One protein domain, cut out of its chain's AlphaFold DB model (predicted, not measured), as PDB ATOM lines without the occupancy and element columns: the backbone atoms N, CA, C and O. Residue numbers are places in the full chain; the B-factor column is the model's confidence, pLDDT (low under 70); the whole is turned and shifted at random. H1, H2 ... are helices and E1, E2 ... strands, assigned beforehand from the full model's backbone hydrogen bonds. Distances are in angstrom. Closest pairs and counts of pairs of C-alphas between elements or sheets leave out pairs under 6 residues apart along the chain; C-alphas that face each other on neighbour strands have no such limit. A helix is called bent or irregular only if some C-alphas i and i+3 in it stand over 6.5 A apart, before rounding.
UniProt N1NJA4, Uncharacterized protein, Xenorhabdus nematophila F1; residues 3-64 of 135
ATOM      1  N   LYS A   3     127.362  43.063  66.583       82.62
ATOM      2  CA  LYS A   3     125.936  43.427  66.597       82.62
ATOM      3  C   LYS A   3     125.011  42.269  66.981       82.62
ATOM      4  O   LYS A   3     123.980  42.512  67.593       82.62
ATOM      5  N   VAL A   4     125.400  41.027  66.694       81.69
ATOM      6  CA  VAL A   4     124.573  39.843  66.980       81.69
ATOM      7  C   VAL A   4     124.309  39.682  68.487       81.69
ATOM      8  O   VAL A   4     123.140  39.602  68.863       81.69
ATOM      9  N   PRO A   5     125.320  39.760  69.379       84.00
ATOM     10  CA  PRO A   5     125.073  39.725  70.823       84.00
ATOM     11  C   PRO A   5     124.267  40.922  71.342       84.00
ATOM     12  O   PRO A   5     123.557  40.794  72.331       84.00
ATOM     13  N   LYS A   6     124.337  42.088  70.681       85.38
ATOM     14  CA  LYS A   6     123.551  43.273  71.074       85.38
ATOM     15  C   LYS A   6     122.065  43.122  70.758       85.38
ATOM     16  O   LYS A   6     121.236  43.617  71.507       85.38
ATOM     17  N   VAL A   7     121.745  42.466  69.645       82.75
ATOM     18  CA  VAL A   7     120.372  42.327  69.143       82.75
ATOM     19  C   VAL A   7     119.681  41.084  69.719       82.75
ATOM     20  O   VAL A   7     118.514  41.154  70.085       82.75
ATOM     21  N   LEU A   8     120.400  39.963  69.848       82.25
ATOM     22  CA  LEU A   8     119.855  38.691  70.352       82.25
ATOM     23  C   LEU A   8     120.182  38.418  71.831       82.25
ATOM     24  O   LEU A   8     119.668  37.464  72.418       82.25
ATOM     25  N   GLY A   9     121.042  39.228  72.455       85.25
ATOM     26  CA  GLY A   9     121.458  39.037  73.843       85.25
ATOM     27  C   GLY A   9     122.110  37.671  74.072       85.25
ATOM     28  O   GLY A   9     122.846  37.159  73.227       85.25
ATOM     29  N   LYS A  10     121.783  37.043  75.210       82.06
ATOM     30  CA  LYS A  10     122.281  35.705  75.594       82.06
ATOM     31  C   LYS A  10     121.875  34.590  74.621       82.06
ATOM     32  O   LYS A  10     122.458  33.515  74.654       82.06
ATOM     33  N   ALA A  11     120.874  34.811  73.765       80.00
ATOM     34  CA  ALA A  11     120.456  33.806  72.790       80.00
ATOM     35  C   ALA A  11     121.429  33.685  71.608       80.00
ATOM     36  O   ALA A  11     121.381  32.677  70.909       80.00
ATOM     37  N   ALA A  12     122.321  34.662  71.398       78.88
ATOM     38  CA  ALA A  12     123.281  34.661  70.296       78.88
ATOM     39  C   ALA A  12     124.144  33.388  70.255       78.88
ATOM     40  O   ALA A  12     124.367  32.841  69.180       78.88
ATOM     41  N   GLU A  13     124.574  32.881  71.413       79.56
ATOM     42  CA  GLU A  13     125.420  31.683  71.514       79.56
ATOM     43  C   GLU A  13     124.761  30.435  70.917       79.56
ATOM     44  O   GLU A  13     125.445  29.580  70.367       79.56
ATOM     45  N   LYS A  14     123.423  30.357  70.936       85.06
ATOM     46  CA  LYS A  14     122.666  29.222  70.382       85.06
ATOM     47  C   LYS A  14     122.734  29.130  68.859       85.06
ATOM     48  O   LYS A  14     122.408  28.087  68.304       85.06
ATOM     49  N   PHE A  15     123.101  30.225  68.198       83.81
ATOM     50  CA  PHE A  15     123.137  30.332  66.743       83.81
ATOM     51  C   PHE A  15     124.560  30.306  66.185       83.81
ATOM     52  O   PHE A  15     124.724  30.442  64.974       83.81
ATOM     53  N   LEU A  16     125.581  30.166  67.040       84.75
ATOM     54  CA  LEU A  16     126.960  29.984  66.595       84.75
ATOM     55  C   LEU A  16     127.107  28.630  65.902       84.75
ATOM     56  O   LEU A  16     126.686  27.597  66.420       84.75
ATOM     57  N   ALA A  17     127.720  28.653  64.727       83.69
ATOM     58  CA  ALA A  17     128.062  27.475  63.954       83.69
ATOM     59  C   ALA A  17     129.450  27.664  63.336       83.69
ATOM     60  O   ALA A  17     129.886  28.790  63.110       83.69
ATOM     61  N   VAL A  18     130.130  26.562  63.043       84.50
ATOM     62  CA  VAL A  18     131.376  26.569  62.271       84.50
ATOM     63  C   VAL A  18     131.045  26.082  60.873       84.50
ATOM     64  O   VAL A  18     130.353  25.074  60.724       84.50
ATOM     65  N   ASP A  19     131.514  26.803  59.861       81.50
ATOM     66  CA  ASP A  19     131.353  26.396  58.469       81.50
ATOM     67  C   ASP A  19     132.688  26.440  57.727       81.50
ATOM     68  O   ASP A  19     133.590  27.220  58.053       81.50
ATOM     69  N   VAL A  20     132.822  25.552  56.745       83.44
ATOM     70  CA  VAL A  20     134.061  25.315  56.009       83.44
ATOM     71  C   VAL A  20     133.959  26.006  54.658       83.44
ATOM     72  O   VAL A  20     133.250  25.562  53.758       83.44
ATOM     73  N   PHE A  21     134.730  27.073  54.484       78.69
ATOM     74  CA  PHE A  21     134.788  27.824  53.236       78.69
ATOM     75  C   PHE A  21     136.009  27.414  52.420       78.69
ATOM     76  O   PHE A  21     137.097  27.215  52.958       78.69
ATOM     77  N   ILE A  22     135.853  27.324  51.103       82.62
ATOM     78  CA  ILE A  22     136.980  27.130  50.185       82.62
ATOM     79  C   ILE A  22     137.544  28.517  49.864       82.62
ATOM     80  O   ILE A  22     136.822  29.382  49.369       82.62
ATOM     81  N   ASN A  23     138.814  28.761  50.186       80.19
ATOM     82  CA  ASN A  23     139.476  30.009  49.819       80.19
ATOM     83  C   ASN A  23     139.768  30.049  48.305       80.19
ATOM     84  O   ASN A  23     139.725  29.033  47.614       80.19
ATOM     85  N   SER A  24     140.120  31.225  47.787       72.06
ATOM     86  CA  SER A  24     140.487  31.429  46.374       72.06
ATOM     87  C   SER A  24     141.671  30.575  45.892       72.06
ATOM     88  O   SER A  24     141.896  30.463  44.694       72.06
ATOM     89  N   THR A  25     142.419  29.971  46.813       77.56
ATOM     90  CA  THR A  25     143.582  29.103  46.579       77.56
ATOM     91  C   THR A  25     143.231  27.608  46.712       77.56
ATOM     92  O   THR A  25     144.118  26.763  46.681       77.56
ATOM     93  N   GLY A  26     141.950  27.256  46.889       75.69
ATOM     94  CA  GLY A  26     141.475  25.873  47.027       75.69
ATOM     95  C   GLY A  26     141.636  25.258  48.426       75.69
ATOM     96  O   GLY A  26     141.271  24.102  48.633       75.69
ATOM     97  N   GLY A  27     142.150  26.009  49.403       76.69
ATOM     98  CA  GLY A  27     142.285  25.567  50.791       76.69
ATOM     99  C   GLY A  27     140.967  25.675  51.558       76.69
ATOM    100  O   GLY A  27     140.266  26.681  51.454       76.69
ATOM    101  N   ARG A  28     140.637  24.653  52.355       78.56
ATOM    102  CA  ARG A  28     139.488  24.678  53.272       78.56
ATOM    103  C   ARG A  28     139.839  25.486  54.520       78.56
ATOM    104  O   ARG A  28     140.846  25.210  55.163       78.56
ATOM    105  N   VAL A  29     139.014  26.473  54.847       82.88
ATOM    106  CA  VAL A  29     139.172  27.348  56.010       82.88
ATOM    107  C   VAL A  29     137.883  27.323  56.814       82.88
ATOM    108  O   VAL A  29     136.826  27.712  56.317       82.88
ATOM    109  N   GLU A  30     137.984  26.886  58.061       82.81
ATOM    110  CA  GLU A  30     136.891  26.953  59.028       82.81
ATOM    111  C   GLU A  30     136.718  28.386  59.529       82.81
ATOM    112  O   GLU A  30     137.692  29.080  59.837       82.81
ATOM    113  N   ARG A  31     135.470  28.856  59.568       82.69
ATOM    114  CA  ARG A  31     135.114  30.165  60.115       82.69
ATOM    115  C   ARG A  31     133.885  30.048  60.993       82.69
ATOM    116  O   ARG A  31     132.907  29.399  60.621       82.69
ATOM    117  N   ASP A  32     133.920  30.771  62.102       83.88
ATOM    118  CA  ASP A  32     132.747  30.965  62.941       83.88
ATOM    119  C   ASP A  32     131.726  31.820  62.189       83.88
ATOM    120  O   ASP A  32     132.025  32.919  61.706       83.88
ATOM    121  N   ILE A  33     130.508  31.306  62.089       85.25
ATOM    122  CA  ILE A  33     129.356  31.944  61.463       85.25
ATOM    123  C   ILE A  33     128.151  31.903  62.403       85.25
ATOM    124  O   ILE A  33     128.110  31.153  63.376       85.25
ATOM    125  N   TYR A  34     127.140  32.713  62.099       85.06
ATOM    126  CA  TYR A  34     125.842  32.602  62.750       85.06
ATOM    127  C   TYR A  34     124.814  32.034  61.786       85.06
ATOM    128  O   TYR A  34     124.651  32.548  60.678       85.06
ATOM    129  N   ARG A  35     124.083  31.014  62.234       85.69
ATOM    130  CA  ARG A  35     122.983  30.417  61.484       85.69
ATOM    131  C   ARG A  35     121.665  30.728  62.183       85.69
ATOM    132  O   ARG A  35     121.360  30.169  63.231       85.69
ATOM    133  N   PHE A  36     120.900  31.643  61.602       86.00
ATOM    134  CA  PHE A  36     119.639  32.125  62.164       86.00
ATOM    135  C   PHE A  36     118.427  31.464  61.503       86.00
ATOM    136  O   PHE A  36     118.439  31.179  60.304       86.00
ATOM    137  N   PHE A  37     117.358  31.271  62.277       85.25
ATOM    138  CA  PHE A  37     116.040  30.943  61.732       85.25
ATOM    139  C   PHE A  37     115.296  32.220  61.323       85.25
ATOM    140  O   PHE A  37     115.733  33.336  61.599       85.25
ATOM    141  N   LYS A  38     114.155  32.065  60.638       85.69
ATOM    142  CA  LYS A  38     113.388  33.171  60.036       85.69
ATOM    143  C   LYS A  38     113.133  34.332  61.001       85.69
ATOM    144  O   LYS A  38     113.351  35.482  60.633       85.69
ATOM    145  N   ARG A  39     112.725  34.043  62.241       87.75
ATOM    146  CA  ARG A  39     112.437  35.067  63.259       87.75
ATOM    147  C   ARG A  39     113.683  35.890  63.597       87.75
ATOM    148  O   ARG A  39     113.623  37.116  63.583       87.75
ATOM    149  N   GLU A  40     114.798  35.232  63.891       88.44
ATOM    150  CA  GLU A  40     116.042  35.878  64.309       88.44
ATOM    151  C   GLU A  40     116.722  36.606  63.148       88.44
ATOM    152  O   GLU A  40     117.231  37.709  63.340       88.44
ATOM    153  N   SER A  41     116.652  36.054  61.931       87.38
ATOM    154  CA  SER A  41     117.104  36.720  60.705       87.38
ATOM    155  C   SER A  41     116.341  38.019  60.458       87.38
ATOM    156  O   SER A  41     116.958  39.055  60.208       87.38
ATOM    157  N   CYS A  42     115.008  37.999  60.581       88.38
ATOM    158  CA  CYS A  42     114.189  39.204  60.438       88.38
ATOM    159  C   CYS A  42     114.484  40.233  61.535       88.38
ATOM    160  O   CYS A  42     114.573  41.422  61.244       88.38
ATOM    161  N   LEU A  43     114.684  39.795  62.779       87.56
ATOM    162  CA  LEU A  43     115.020  40.683  63.893       87.56
ATOM    163  C   LEU A  43     116.411  41.322  63.711       87.56
ATOM    164  O   LEU A  43     116.602  42.512  63.966       87.56
ATOM    165  N   MET A  44     117.375  40.560  63.190       90.00
ATOM    166  CA  MET A  44     118.665  41.103  62.770       90.00
ATOM    167  C   MET A  44     118.496  42.128  61.651       90.00
ATOM    168  O   MET A  44     119.068  43.210  61.753       90.00
ATOM    169  N   ALA A  45     117.699  41.831  60.623       89.50
ATOM    170  CA  ALA A  45     117.444  42.741  59.510       89.50
ATOM    171  C   ALA A  45     116.780  44.052  59.969       89.50
ATOM    172  O   ALA A  45     117.273  45.117  59.607       89.50
ATOM    173  N   MET A  46     115.786  43.987  60.866       86.56
ATOM    174  CA  MET A  46     115.156  45.157  61.504       86.56
ATOM    175  C   MET A  46     116.175  46.084  62.163       86.56
ATOM    176  O   MET A  46     116.051  47.302  62.087       86.56
ATOM    177  N   SER A  47     117.208  45.516  62.794       86.19
ATOM    178  CA  SER A  47     118.259  46.312  63.431       86.19
ATOM    179  C   SER A  47     119.119  47.097  62.429       86.19
ATOM    180  O   SER A  47     119.865  47.988  62.840       86.19
ATOM    181  N   TYR A  48     119.089  46.742  61.140       84.62
ATOM    182  CA  TYR A  48     119.803  47.436  60.066       84.62
ATOM    183  C   TYR A  48     118.876  48.340  59.249       84.62
ATOM    184  O   TYR A  48     119.190  49.513  59.088       84.62
ATOM    185  N   SER A  49     117.767  47.808  58.730       89.38
ATOM    186  CA  SER A  49     116.761  48.556  57.971       89.38
ATOM    187  C   SER A  49     115.459  47.760  57.864       89.38
ATOM    188  O   SER A  49     115.461  46.532  57.779       89.38
ATOM    189  N   TYR A  50     114.340  48.477  57.809       85.94
ATOM    190  CA  TYR A  50     113.022  47.887  57.598       85.94
ATOM    191  C   TYR A  50     112.864  47.286  56.189       85.94
ATOM    192  O   TYR A  50     112.253  46.235  56.028       85.94
ATOM    193  N   GLU A  51     113.487  47.878  55.168       86.62
ATOM    194  CA  GLU A  51     113.470  47.330  53.799       86.62
ATOM    195  C   GLU A  51     114.257  46.019  53.691       86.62
ATOM    196  O   GLU A  51     113.877  45.095  52.977       86.62
ATOM    197  N   LEU A  52     115.345  45.902  54.455       87.31
ATOM    198  CA  LEU A  52     116.104  44.655  54.558       87.31
ATOM    199  C   LEU A  52     115.271  43.553  55.216       87.31
ATOM    200  O   LEU A  52     115.408  42.382  54.867       87.31
ATOM    201  N   GLN A  53     114.390  43.909  56.151       85.12
ATOM    202  CA  GLN A  53     113.511  42.942  56.795       85.12
ATOM    203  C   GLN A  53     112.525  42.316  55.807       85.12
ATOM    204  O   GLN A  53     112.335  41.102  55.863       85.12
ATOM    205  N   THR A  54     111.907  43.105  54.923       87.75
ATOM    206  CA  THR A  54     110.920  42.580  53.965       87.75
ATOM    207  C   THR A  54     111.573  41.608  52.987       87.75
ATOM    208  O   THR A  54     111.106  40.482  52.851       87.75
ATOM    209  N   GLN A  55     112.732  41.968  52.431       89.62
ATOM    210  CA  GLN A  55     113.499  41.092  51.538       89.62
ATOM    211  C   GLN A  55     113.914  39.782  52.218       89.62
ATOM    212  O   GLN A  55     113.781  38.700  51.642       89.62
ATOM    213  N   VAL A  56     114.397  39.860  53.463       89.12
ATOM    214  CA  VAL A  56     114.769  38.672  54.242       89.12
ATOM    215  C   VAL A  56     113.542  37.815  54.536       89.12
ATOM    216  O   VAL A  56     113.613  36.594  54.416       89.12
ATOM    217  N   PHE A  57     112.408  38.421  54.888       87.19
ATOM    218  CA  PHE A  57     111.173  37.691  55.147       87.19
ATOM    219  C   PHE A  57     110.663  36.966  53.898       87.19
ATOM    220  O   PHE A  57     110.328  35.784  53.991       87.19
ATOM    221  N   ASP A  58     110.651  37.628  52.742       88.69
ATOM    222  CA  ASP A  58     110.199  37.047  51.474       88.69
ATOM    223  C   ASP A  58     111.099  35.889  51.045       88.69
ATOM    224  O   ASP A  58     110.614  34.802  50.731       88.69
ATOM    225  N   HIS A  59     112.418  36.076  51.127       87.06
ATOM    226  CA  HIS A  59     113.388  35.025  50.835       87.06
ATOM    227  C   HIS A  59     113.233  33.824  51.779       87.06
ATOM    228  O   HIS A  59     113.163  32.681  51.329       87.06
ATOM    229  N   MET A  60     113.119  34.064  53.091       85.12
ATOM    230  CA  MET A  60     112.937  32.992  54.076       85.12
ATOM    231  C   MET A  60     111.590  32.277  53.915       85.12
ATOM    232  O   MET A  60     111.526  31.070  54.119       85.12
ATOM    233  N   THR A  61     110.530  32.986  53.523       85.25
ATOM    234  CA  THR A  61     109.220  32.388  53.209       85.25
ATOM    235  C   THR A  61     109.268  31.577  51.914       85.25
ATOM    236  O   THR A  61     108.646  30.527  51.825       85.25
ATOM    237  N   GLY A  62     110.036  32.020  50.916       82.38
ATOM    238  CA  GLY A  62     110.252  31.269  49.678       82.38
ATOM    239  C   GLY A  62     111.044  29.972  49.878       82.38
ATOM    240  O   GLY A  62     110.839  29.016  49.132       82.38
ATOM    241  N   LEU A  63     111.920  29.936  50.887       81.50
ATOM    242  CA  LEU A  63     112.683  28.749  51.285       81.50
ATOM    243  C   LEU A  63     111.913  27.801  52.211       81.50
ATOM    244  O   LEU A  63     112.320  26.646  52.358       81.50
ATOM    245  N   GLU A  64     110.831  28.257  52.847       74.81
ATOM    246  CA  GLU A  64     109.962  27.355  53.594       74.81
ATOM    247  C   GLU A  64     109.373  26.339  52.609       74.81
ATOM    248  O   GLU A  64     108.856  26.721  51.552       74.81
TER     249      GLU A  64
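What this domain is: This is residues 3 to 64 of the 135 residues of an uncharacterized protein of Xenorhabdus nematophila F1 (UniProt N1NJA4). A two-stranded hairpin, E1 and E2, reaches away as a long arm from a row of three helices, H1, H2 and H3, with H2 in the middle of the row. H2 and H3 pack side by side as a helical hairpin, while H1 is uneven and meets H2 through residues 4 to 8 alone, and the row is loosely made on that side. The 62 residues printed hold three named helices and two named strands, in the order H1, E1, E2, H2, H3; the sheet is E1 - E2, antiparallel, and the class is mixed, helices and strands. The whole is loose, with a radius of gyration of the C-alphas of 13.9 A and spans of 37 by 28 by 21 A.

How they stand to each other: Start at the sheet, where E1, residues 16 to 22, and E2, residues 28 to 34, form an antiparallel hairpin at 149 degrees. Look across it at N 19 and O 31, 3.0 A apart, and at N 33 and O 17, 2.8 A apart, both within hydrogen-bond range. Before E1 comes H1, residues 3 to 15; its last C-alpha, that of Phe 15, is 5.3 A from that of Tyr 34, the closest C-alphas of H1 and E2. After E2 comes H2, residues 38 to 46, which H1 touches with residues 4 to 8 alone, at a shallow tilt of 15 degrees, opposite ways; the closest C-alphas are those of Val 7 and Met 44, 6.7 A apart. H2 touches H3, residues 50 to 63, at a shallow tilt of 20 degrees, opposite ways, in a helical hairpin; the closest C-alphas are those of Ala 45 and Gln 53, 4.8 A apart. H1 and H3 are apart, and H3 is apart from both strands. In H2 and H3 every O i to N i+4 pair is within hydrogen-bond range; in H1 3 of 9 are, beside 6 of 10 O i to N i+3 pairs.

Where its parts are: Find C-alpha 16 at (126.960, 29.984, 66.595); from there E1 runs 19.4 A to C-alpha 22, and E2 returns over 18.4 A from C-alpha 28 to C-alpha 34. H1 begins at C-alpha 3, (125.936, 43.427, 66.597), and spans 13.4 A; it is irregular, with C-alphas 7 and 10 standing 9.4 A apart. H2 spans 12.2 A. H3, the longest helix, runs 20.2 A to C-alpha 63 at (112.683, 28.749, 51.285).

The domain as a whole: The two C-alphas farthest apart are those of Thr 25, between E1 and E2, and Tyr 50, 37.5 A. The printed part has no cut, and its four links are tight. The mean pLDDT of the printed part is 84.0, and no printed residue is under 70 in this predicted model.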